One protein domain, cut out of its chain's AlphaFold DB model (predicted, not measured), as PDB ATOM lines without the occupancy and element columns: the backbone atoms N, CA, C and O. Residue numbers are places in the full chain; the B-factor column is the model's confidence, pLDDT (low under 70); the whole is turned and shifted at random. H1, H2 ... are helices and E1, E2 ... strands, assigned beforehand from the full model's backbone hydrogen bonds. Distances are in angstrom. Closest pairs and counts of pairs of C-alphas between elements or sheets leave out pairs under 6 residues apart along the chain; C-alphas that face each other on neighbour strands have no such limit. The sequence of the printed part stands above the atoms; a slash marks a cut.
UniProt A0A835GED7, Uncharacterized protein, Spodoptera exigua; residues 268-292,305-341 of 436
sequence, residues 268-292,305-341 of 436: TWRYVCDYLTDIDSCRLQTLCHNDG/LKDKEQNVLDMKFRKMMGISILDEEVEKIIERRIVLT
ATOM      1  N   THR A 268     -13.617 -52.651  34.663       89.94
ATOM      2  CA  THR A 268     -13.736 -51.375  33.962       89.94
ATOM      3  C   THR A 268     -13.949 -50.260  34.976       89.94
ATOM      4  O   THR A 268     -14.555 -50.451  36.032       89.94
ATOM      5  N   TRP A 269     -13.395 -49.093  34.670       91.31
ATOM      6  CA  TRP A 269     -13.497 -47.904  35.504       91.31
ATOM      7  C   TRP A 269     -14.481 -46.958  34.829       91.31
ATOM      8  O   TRP A 269     -14.335 -46.678  33.641       91.31
ATOM      9  N   ARG A 270     -15.477 -46.470  35.567       93.88
ATOM     10  CA  ARG A 270     -16.416 -45.461  35.067       93.88
ATOM     11  C   ARG A 270     -16.629 -44.368  36.101       93.88
ATOM     12  O   ARG A 270     -16.696 -44.643  37.298       93.88
ATOM     13  N   TYR A 271     -16.757 -43.134  35.633       93.25
ATOM     14  CA  TYR A 271     -17.211 -42.033  36.470       93.25
ATOM     15  C   TYR A 271     -18.735 -42.077  36.545       93.25
ATOM     16  O   TYR A 271     -19.409 -42.084  35.518       93.25
ATOM     17  N   VAL A 272     -19.267 -42.148  37.761       94.94
ATOM     18  CA  VAL A 272     -20.702 -42.080  38.033       94.94
ATOM     19  C   VAL A 272     -20.942 -40.806  38.819       94.94
ATOM     20  O   VAL A 272     -20.388 -40.639  39.902       94.94
ATOM     21  N   CYS A 273     -21.711 -39.896  38.235       97.00
ATOM     22  CA  CYS A 273     -22.055 -38.617  38.843       97.00
ATOM     23  C   CYS A 273     -23.486 -38.672  39.349       97.00
ATOM     24  O   CYS A 273     -24.365 -39.124  38.613       97.00
ATOM     25  N   ASP A 274     -23.716 -38.170  40.562       92.75
ATOM     26  CA  ASP A 274     -25.074 -38.038  41.099       92.75
ATOM     27  C   ASP A 274     -25.888 -37.042  40.249       92.75
ATOM     28  O   ASP A 274     -27.084 -37.234  40.029       92.75
ATOM     29  N   TYR A 275     -25.227 -36.016  39.693       93.94
ATOM     30  CA  TYR A 275     -25.821 -35.060  38.759       93.94
ATOM     31  C   TYR A 275     -24.874 -34.760  37.592       93.94
ATOM     32  O   TYR A 275     -23.741 -34.332  37.787       93.94
ATOM     33  N   LEU A 276     -25.356 -34.894  36.351       88.44
ATOM     34  CA  LEU A 276     -24.562 -34.646  35.132       88.44
ATOM     35  C   LEU A 276     -24.043 -33.203  35.004       88.44
ATOM     36  O   LEU A 276     -23.095 -32.944  34.267       88.44
ATOM     37  N   THR A 277     -24.688 -32.255  35.682       89.62
ATOM     38  CA  THR A 277     -24.303 -30.839  35.680       89.62
ATOM     39  C   THR A 277     -23.288 -30.487  36.760       89.62
ATOM     40  O   THR A 277     -22.715 -29.403  36.702       89.62
ATOM     41  N   ASP A 278     -23.095 -31.365  37.744       90.88
ATOM     42  CA  ASP A 278     -22.202 -31.150  38.875       90.88
ATOM     43  C   ASP A 278     -21.049 -32.154  38.811       90.88
ATOM     44  O   ASP A 278     -21.161 -33.300  39.253       90.88
ATOM     45  N   ILE A 279     -19.942 -31.718  38.213       88.06
ATOM     46  CA  ILE A 279     -18.745 -32.543  38.012       88.06
ATOM     47  C   ILE A 279     -18.146 -32.971  39.366       88.06
ATOM     48  O   ILE A 279     -17.545 -34.041  39.456       88.06
ATOM     49  N   ASP A 280     -18.385 -32.206  40.434       87.44
ATOM     50  CA  ASP A 280     -17.885 -32.507  41.779       87.44
ATOM     51  C   ASP A 280     -18.654 -33.667  42.436       87.44
ATOM     52  O   ASP A 280     -18.160 -34.315  43.361       87.44
ATOM     53  N   SER A 281     -19.845 -33.991  41.920       94.19
ATOM     54  CA  SER A 281     -20.619 -35.164  42.340       94.19
ATOM     55  C   SER A 281     -20.125 -36.477  41.715       94.19
ATOM     56  O   SER A 281     -20.575 -37.557  42.098       94.19
ATOM     57  N   CYS A 282     -19.198 -36.413  40.754       95.38
ATOM     58  CA  CYS A 282     -18.684 -37.584  40.057       95.38
ATOM     59  C   CYS A 282     -17.727 -38.398  40.931       95.38
ATOM     60  O   CYS A 282     -16.654 -37.942  41.323       95.38
ATOM     61  N   ARG A 283     -18.070 -39.665  41.170       94.88
ATOM     62  CA  ARG A 283     -17.209 -40.641  41.844       94.88
ATOM     63  C   ARG A 283     -16.724 -41.692  40.857       94.88
ATOM     64  O   ARG A 283     -17.470 -42.173  40.006       94.88
ATOM     65  N   LEU A 284     -15.454 -42.066  40.981       94.50
ATOM     66  CA  LEU A 284     -14.861 -43.135  40.186       94.50
ATOM     67  C   LEU A 284     -15.293 -44.489  40.766       94.50
ATOM     68  O   LEU A 284     -14.925 -44.826  41.889       94.50
ATOM     69  N   GLN A 285     -16.074 -45.257  40.009       94.12
ATOM     70  CA  GLN A 285     -16.490 -46.609  40.375       94.12
ATOM     71  C   GLN A 285     -15.753 -47.649  39.531       94.12
ATOM     72  O   GLN A 285     -15.668 -47.543  38.306       94.12
ATOM     73  N   THR A 286     -15.259 -48.693  40.193       90.81
ATOM     74  CA  THR A 286     -14.689 -49.882  39.554       90.81
ATOM     75  C   THR A 286     -15.758 -50.962  39.444       90.81
ATOM     76  O   THR A 286     -16.202 -51.486  40.467       90.81
ATOM     77  N   LEU A 287     -16.156 -51.328  38.224       87.50
ATOM     78  CA  LEU A 287     -17.020 -52.482  37.984       87.50
ATOM     79  C   LEU A 287     -16.208 -53.623  37.406       87.50
ATOM     80  O   LEU A 287     -15.761 -53.584  36.261       87.50
ATOM     81  N   CYS A 288     -16.050 -54.655  38.217       89.12
ATOM     82  CA  CYS A 288     -15.507 -55.925  37.783       89.12
ATOM     83  C   CYS A 288     -16.653 -56.796  37.282       89.12
ATOM     84  O   CYS A 288     -17.596 -57.071  38.026       89.12
ATOM     85  N   HIS A 289     -16.591 -57.203  36.014       75.75
ATOM     86  CA  HIS A 289     -17.533 -58.180  35.488       75.75
ATOM     87  C   HIS A 289     -17.167 -59.536  36.097       75.75
ATOM     88  O   HIS A 289     -16.172 -60.153  35.723       75.75
ATOM     89  N   ASN A 290     -17.916 -59.953  37.117       70.62
ATOM     90  CA  ASN A 290     -17.840 -61.313  37.625       70.62
ATOM     91  C   ASN A 290     -18.832 -62.144  36.807       70.62
ATOM     92  O   ASN A 290     -20.040 -61.972  36.958       70.62
ATOM     93  N   ASP A 291     -18.325 -63.055  35.974       57.34
ATOM     94  CA  ASP A 291     -19.089 -63.927  35.058       57.34
ATOM     95  C   ASP A 291     -19.997 -64.965  35.766       57.34
ATOM     96  O   ASP A 291     -20.334 -66.017  35.224       57.34
ATOM     97  N   GLY A 292     -20.415 -64.710  37.004       59.16
ATOM     98  CA  GLY A 292     -21.124 -65.672  37.832       59.16
ATOM     99  C   GLY A 292     -22.146 -65.022  38.750       59.16
ATOM    100  O   GLY A 292     -21.874 -64.851  39.932       59.16
ATOM    101  N   LEU A 305     -26.492 -36.680  57.259       51.19
ATOM    102  CA  LEU A 305     -26.918 -35.276  57.100       51.19
ATOM    103  C   LEU A 305     -25.942 -34.239  57.701       51.19
ATOM    104  O   LEU A 305     -25.915 -33.098  57.246       51.19
ATOM    105  N   LYS A 306     -25.104 -34.644  58.665       50.09
ATOM    106  CA  LYS A 306     -24.065 -33.806  59.283       50.09
ATOM    107  C   LYS A 306     -22.911 -33.454  58.338       50.09
ATOM    108  O   LYS A 306     -22.392 -32.346  58.416       50.09
ATOM    109  N   ASP A 307     -22.575 -34.326  57.388       52.31
ATOM    110  CA  ASP A 307     -21.467 -34.085  56.453       52.31
ATOM    111  C   ASP A 307     -21.809 -32.989  55.437       52.31
ATOM    112  O   ASP A 307     -20.932 -32.268  54.967       52.31
ATOM    113  N   LYS A 308     -23.100 -32.800  55.134       56.16
ATOM    114  CA  LYS A 308     -23.561 -31.757  54.208       56.16
ATOM    115  C   LYS A 308     -23.441 -30.356  54.813       56.16
ATOM    116  O   LYS A 308     -23.013 -29.439  54.119       56.16
ATOM    117  N   GLU A 309     -23.760 -30.178  56.096       57.59
ATOM    118  CA  GLU A 309     -23.622 -28.875  56.772       57.59
ATOM    119  C   GLU A 309     -22.157 -28.497  57.005       57.59
ATOM    120  O   GLU A 309     -21.768 -27.339  56.830       57.59
ATOM    121  N   GLN A 310     -21.324 -29.485  57.332       58.81
ATOM    122  CA  GLN A 310     -19.897 -29.282  57.556       58.81
ATOM    123  C   GLN A 310     -19.172 -28.894  56.258       58.81
ATOM    124  O   GLN A 310     -18.335 -27.994  56.268       58.81
ATOM    125  N   ASN A 311     -19.581 -29.468  55.125       66.06
ATOM    126  CA  ASN A 311     -19.047 -29.131  53.804       66.06
ATOM    127  C   ASN A 311     -19.442 -27.705  53.355       66.06
ATOM    128  O   ASN A 311     -18.645 -26.983  52.759       66.06
ATOM    129  N   VAL A 312     -20.639 -27.225  53.720       73.69
ATOM    130  CA  VAL A 312     -21.065 -25.837  53.436       73.69
ATOM    131  C   VAL A 312     -20.251 -24.814  54.241       73.69
ATOM    132  O   VAL A 312     -19.880 -23.761  53.712       73.69
ATOM    133  N   LEU A 313     -19.959 -25.108  55.512       72.50
ATOM    134  CA  LEU A 313     -19.100 -24.270  56.354       72.50
ATOM    135  C   LEU A 313     -17.653 -24.259  55.854       72.50
ATOM    136  O   LEU A 313     -17.058 -23.183  55.776       72.50
ATOM    137  N   ASP A 314     -17.129 -25.416  55.447       70.50
ATOM    138  CA  ASP A 314     -15.775 -25.538  54.908       70.50
ATOM    139  C   ASP A 314     -15.627 -24.777  53.580       70.50
ATOM    140  O   ASP A 314     -14.719 -23.962  53.418       70.50
ATOM    141  N   MET A 315     -16.600 -24.890  52.667       73.44
ATOM    142  CA  MET A 315     -16.619 -24.086  51.438       73.44
ATOM    143  C   MET A 315     -16.674 -22.578  51.706       73.44
ATOM    144  O   MET A 315     -16.026 -21.788  51.012       73.44
ATOM    145  N   LYS A 316     -17.450 -22.143  52.707       78.88
ATOM    146  CA  LYS A 316     -17.555 -20.722  53.061       78.88
ATOM    147  C   LYS A 316     -16.257 -20.199  53.680       78.88
ATOM    148  O   LYS A 316     -15.868 -19.071  53.378       78.88
ATOM    149  N   PHE A 317     -15.588 -21.009  54.497       75.44
ATOM    150  CA  PHE A 317     -14.272 -20.703  55.055       75.44
ATOM    151  C   PHE A 317     -13.205 -20.614  53.955       75.44
ATOM    152  O   PHE A 317     -12.506 -19.606  53.859       75.44
ATOM    153  N   ARG A 318     -13.162 -21.585  53.037       72.44
ATOM    154  CA  ARG A 318     -12.249 -21.595  51.879       72.44
ATOM    155  C   ARG A 318     -12.412 -20.362  50.996       72.44
ATOM    156  O   ARG A 318     -11.434 -19.698  50.659       72.44
ATOM    157  N   LYS A 319     -13.660 -19.982  50.705       80.62
ATOM    158  CA  LYS A 319     -13.970 -18.772  49.931       80.62
ATOM    159  C   LYS A 319     -13.558 -17.485  50.652       80.62
ATOM    160  O   LYS A 319     -13.196 -16.518  49.989       80.62
ATOM    161  N   MET A 320     -13.610 -17.466  51.985       72.38
ATOM    162  CA  MET A 320     -13.160 -16.333  52.801       72.38
ATOM    163  C   MET A 320     -11.633 -16.208  52.817       72.38
ATOM    164  O   MET A 320     -11.118 -15.095  52.778       72.38
ATOM    165  N   MET A 321     -10.926 -17.337  52.816       71.06
ATOM    166  CA  MET A 321      -9.462 -17.396  52.789       71.06
ATOM    167  C   MET A 321      -8.875 -17.222  51.379       71.06
ATOM    168  O   MET A 321      -7.662 -17.114  51.233       71.06
ATOM    169  N   GLY A 322      -9.718 -17.181  50.339       75.50
ATOM    170  CA  GLY A 322      -9.277 -17.047  48.949       75.50
ATOM    171  C   GLY A 322      -8.533 -18.272  48.415       75.50
ATOM    172  O   GLY A 322      -7.915 -18.177  47.359       75.50
ATOM    173  N   ILE A 323      -8.606 -19.402  49.127       68.56
ATOM    174  CA  ILE A 323      -8.004 -20.670  48.719       68.56
ATOM    175  C   ILE A 323      -8.851 -21.196  47.565       68.56
ATOM    176  O   ILE A 323     -10.038 -21.503  47.728       68.56
ATOM    177  N   SER A 324      -8.268 -21.210  46.373       69.81
ATOM    178  CA  SER A 324      -8.938 -21.694  45.175       69.81
ATOM    179  C   SER A 324      -8.830 -23.217  45.100       69.81
ATOM    180  O   SER A 324      -7.906 -23.810  45.644       69.81
ATOM    181  N   ILE A 325      -9.746 -23.866  44.380       63.28
ATOM    182  CA  ILE A 325      -9.684 -25.317  44.109       63.28
ATOM    183  C   ILE A 325      -8.347 -25.710  43.447       63.28
ATOM    184  O   ILE A 325      -7.861 -26.823  43.629       63.28
ATOM    185  N   LEU A 326      -7.709 -24.765  42.744       62.12
ATOM    186  CA  LEU A 326      -6.380 -24.944  42.167       62.12
ATOM    187  C   LEU A 326      -5.308 -25.189  43.239       62.12
ATOM    188  O   LEU A 326      -4.387 -25.965  43.008       62.12
ATOM    189  N   ASP A 327      -5.433 -24.551  44.403       65.31
ATOM    190  CA  ASP A 327      -4.486 -24.709  45.505       65.31
ATOM    191  C   ASP A 327      -4.603 -26.107  46.131       65.31
ATOM    192  O   ASP A 327      -3.589 -26.686  46.500       65.31
ATOM    193  N   GLU A 328      -5.800 -26.707  46.142       66.94
ATOM    194  CA  GLU A 328      -6.010 -28.083  46.615       66.94
ATOM    195  C   GLU A 328      -5.451 -29.128  45.637       66.94
ATOM    196  O   GLU A 328      -4.882 -30.135  46.055       66.94
ATOM    197  N   GLU A 329      -5.579 -28.910  44.325       68.56
ATOM    198  CA  GLU A 329      -4.919 -29.774  43.343       68.56
ATOM    199  C   GLU A 329      -3.396 -29.668  43.448       68.56
ATOM    200  O   GLU A 329      -2.704 -30.685  43.389       68.56
ATOM    201  N   VAL A 330      -2.870 -28.459  43.659       70.94
ATOM    202  CA  VAL A 330      -1.440 -28.234  43.894       70.94
ATOM    203  C   VAL A 330      -0.994 -28.916  45.187       70.94
ATOM    204  O   VAL A 330       0.021 -29.608  45.169       70.94
ATOM    205  N   GLU A 331      -1.763 -28.824  46.270       71.62
ATOM    206  CA  GLU A 331      -1.470 -29.485  47.544       71.62
ATOM    207  C   GLU A 331      -1.534 -31.014  47.414       71.62
ATOM    208  O   GLU A 331      -0.588 -31.690  47.800       71.62
ATOM    209  N   LYS A 332      -2.537 -31.575  46.725       75.31
ATOM    210  CA  LYS A 332      -2.617 -33.016  46.405       75.31
ATOM    211  C   LYS A 332      -1.458 -33.496  45.534       75.31
ATOM    212  O   LYS A 332      -0.994 -34.628  45.686       75.31
ATOM    213  N   ILE A 333      -0.993 -32.676  44.591       66.94
ATOM    214  CA  ILE A 333       0.181 -32.986  43.764       66.94
ATOM    215  C   ILE A 333       1.455 -32.938  44.613       66.94
ATOM    216  O   ILE A 333       2.317 -33.806  44.458       66.94
ATOM    217  N   ILE A 334       1.572 -31.958  45.511       66.56
ATOM    218  CA  ILE A 334       2.697 -31.811  46.436       66.56
ATOM    219  C   ILE A 334       2.720 -32.977  47.428       66.56
ATOM    220  O   ILE A 334       3.755 -33.621  47.542       66.56
ATOM    221  N   GLU A 335       1.600 -33.335  48.055       66.56
ATOM    222  CA  GLU A 335       1.481 -34.495  48.944       66.56
ATOM    223  C   GLU A 335       1.839 -35.794  48.222       66.56
ATOM    224  O   GLU A 335       2.672 -36.558  48.706       66.56
ATOM    225  N   ARG A 336       1.296 -36.033  47.018       65.75
ATOM    226  CA  ARG A 336       1.654 -37.220  46.223       65.75
ATOM    227  C   ARG A 336       3.139 -37.256  45.886       65.75
ATOM    228  O   ARG A 336       3.734 -38.329  45.930       65.75
ATOM    229  N   ARG A 337       3.752 -36.116  45.551       56.34
ATOM    230  CA  ARG A 337       5.197 -36.055  45.293       56.34
ATOM    231  C   ARG A 337       6.008 -36.281  46.559       56.34
ATOM    232  O   ARG A 337       6.903 -37.110  46.509       56.34
ATOM    233  N   ILE A 338       5.676 -35.623  47.669       58.28
ATOM    234  CA  ILE A 338       6.382 -35.750  48.951       58.28
ATOM    235  C   ILE A 338       6.318 -37.193  49.461       58.28
ATOM    236  O   ILE A 338       7.354 -37.734  49.840       58.28
ATOM    237  N   VAL A 339       5.152 -37.843  49.391       57.00
ATOM    238  CA  VAL A 339       4.966 -39.254  49.776       57.00
ATOM    239  C   VAL A 339       5.781 -40.199  48.887       57.00
ATOM    240  O   VAL A 339       6.320 -41.187  49.378       57.00
ATOM    241  N   LEU A 340       5.924 -39.895  47.593       57.12
ATOM    242  CA  LEU A 340       6.750 -40.689  46.678       57.12
ATOM    243  C   LEU A 340       8.256 -40.440  46.854       57.12
ATOM    244  O   LEU A 340       9.045 -41.351  46.621       57.12
ATOM    245  N   THR A 341       8.670 -39.236  47.259       53.50
ATOM    246  CA  THR A 341      10.089 -38.892  47.452       53.50
ATOM    247  C   THR A 341      10.617 -39.175  48.859       53.50
ATOM    248  O   THR A 341      11.823 -39.327  49.010       53.50
TER     249      THR A 341
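This is residues 268 to 292 and 305 to 341 of the 436 residues of an uncharacterized protein of Spodoptera exigua (UniProt A0A835GED7). A two-stranded hairpin, E1 and E2, makes one part, and two helices, H1 and H2, joined end to end as an L, make another; nearly all of the L stands free. The 62 printed residues hold E1, E2, H1, H2 in that order, class mixed, with an antiparallel sheet E1 - E2. The whole is extended, radius of gyration of the C-alphas 16.5 A, spans 51 by 38 by 23 A.

E1, residues 268 to 273, and E2, residues 282 to 288, form an antiparallel hairpin at 150 degrees, with N 270 and O 285 2.9 A apart, within hydrogen-bond range. H1, residues 305 to 321, has 12 of 13 O i to N i+4 pairs within range; H2, residues 325 to 341, has every one. H1 and H2 are apart, and E1 is apart from both.

E1 begins at C-alpha 268 (-13.736, -51.375, 33.962). H1 spans 25.4 A and H2 24.2 A, ending at C-alpha 341 (10.089, -38.892, 47.452).

Residues 293 to 304 are not printed; C-alphas 292 and 305 are 36.5 A apart. Of the links printed whole, H1 to H2 is tight and E1 to E2 short. In the printed part the mean pLDDT is 74.7, and 25 printed residues are under 70, among them residues 305 to 311 and residues 333 to 341.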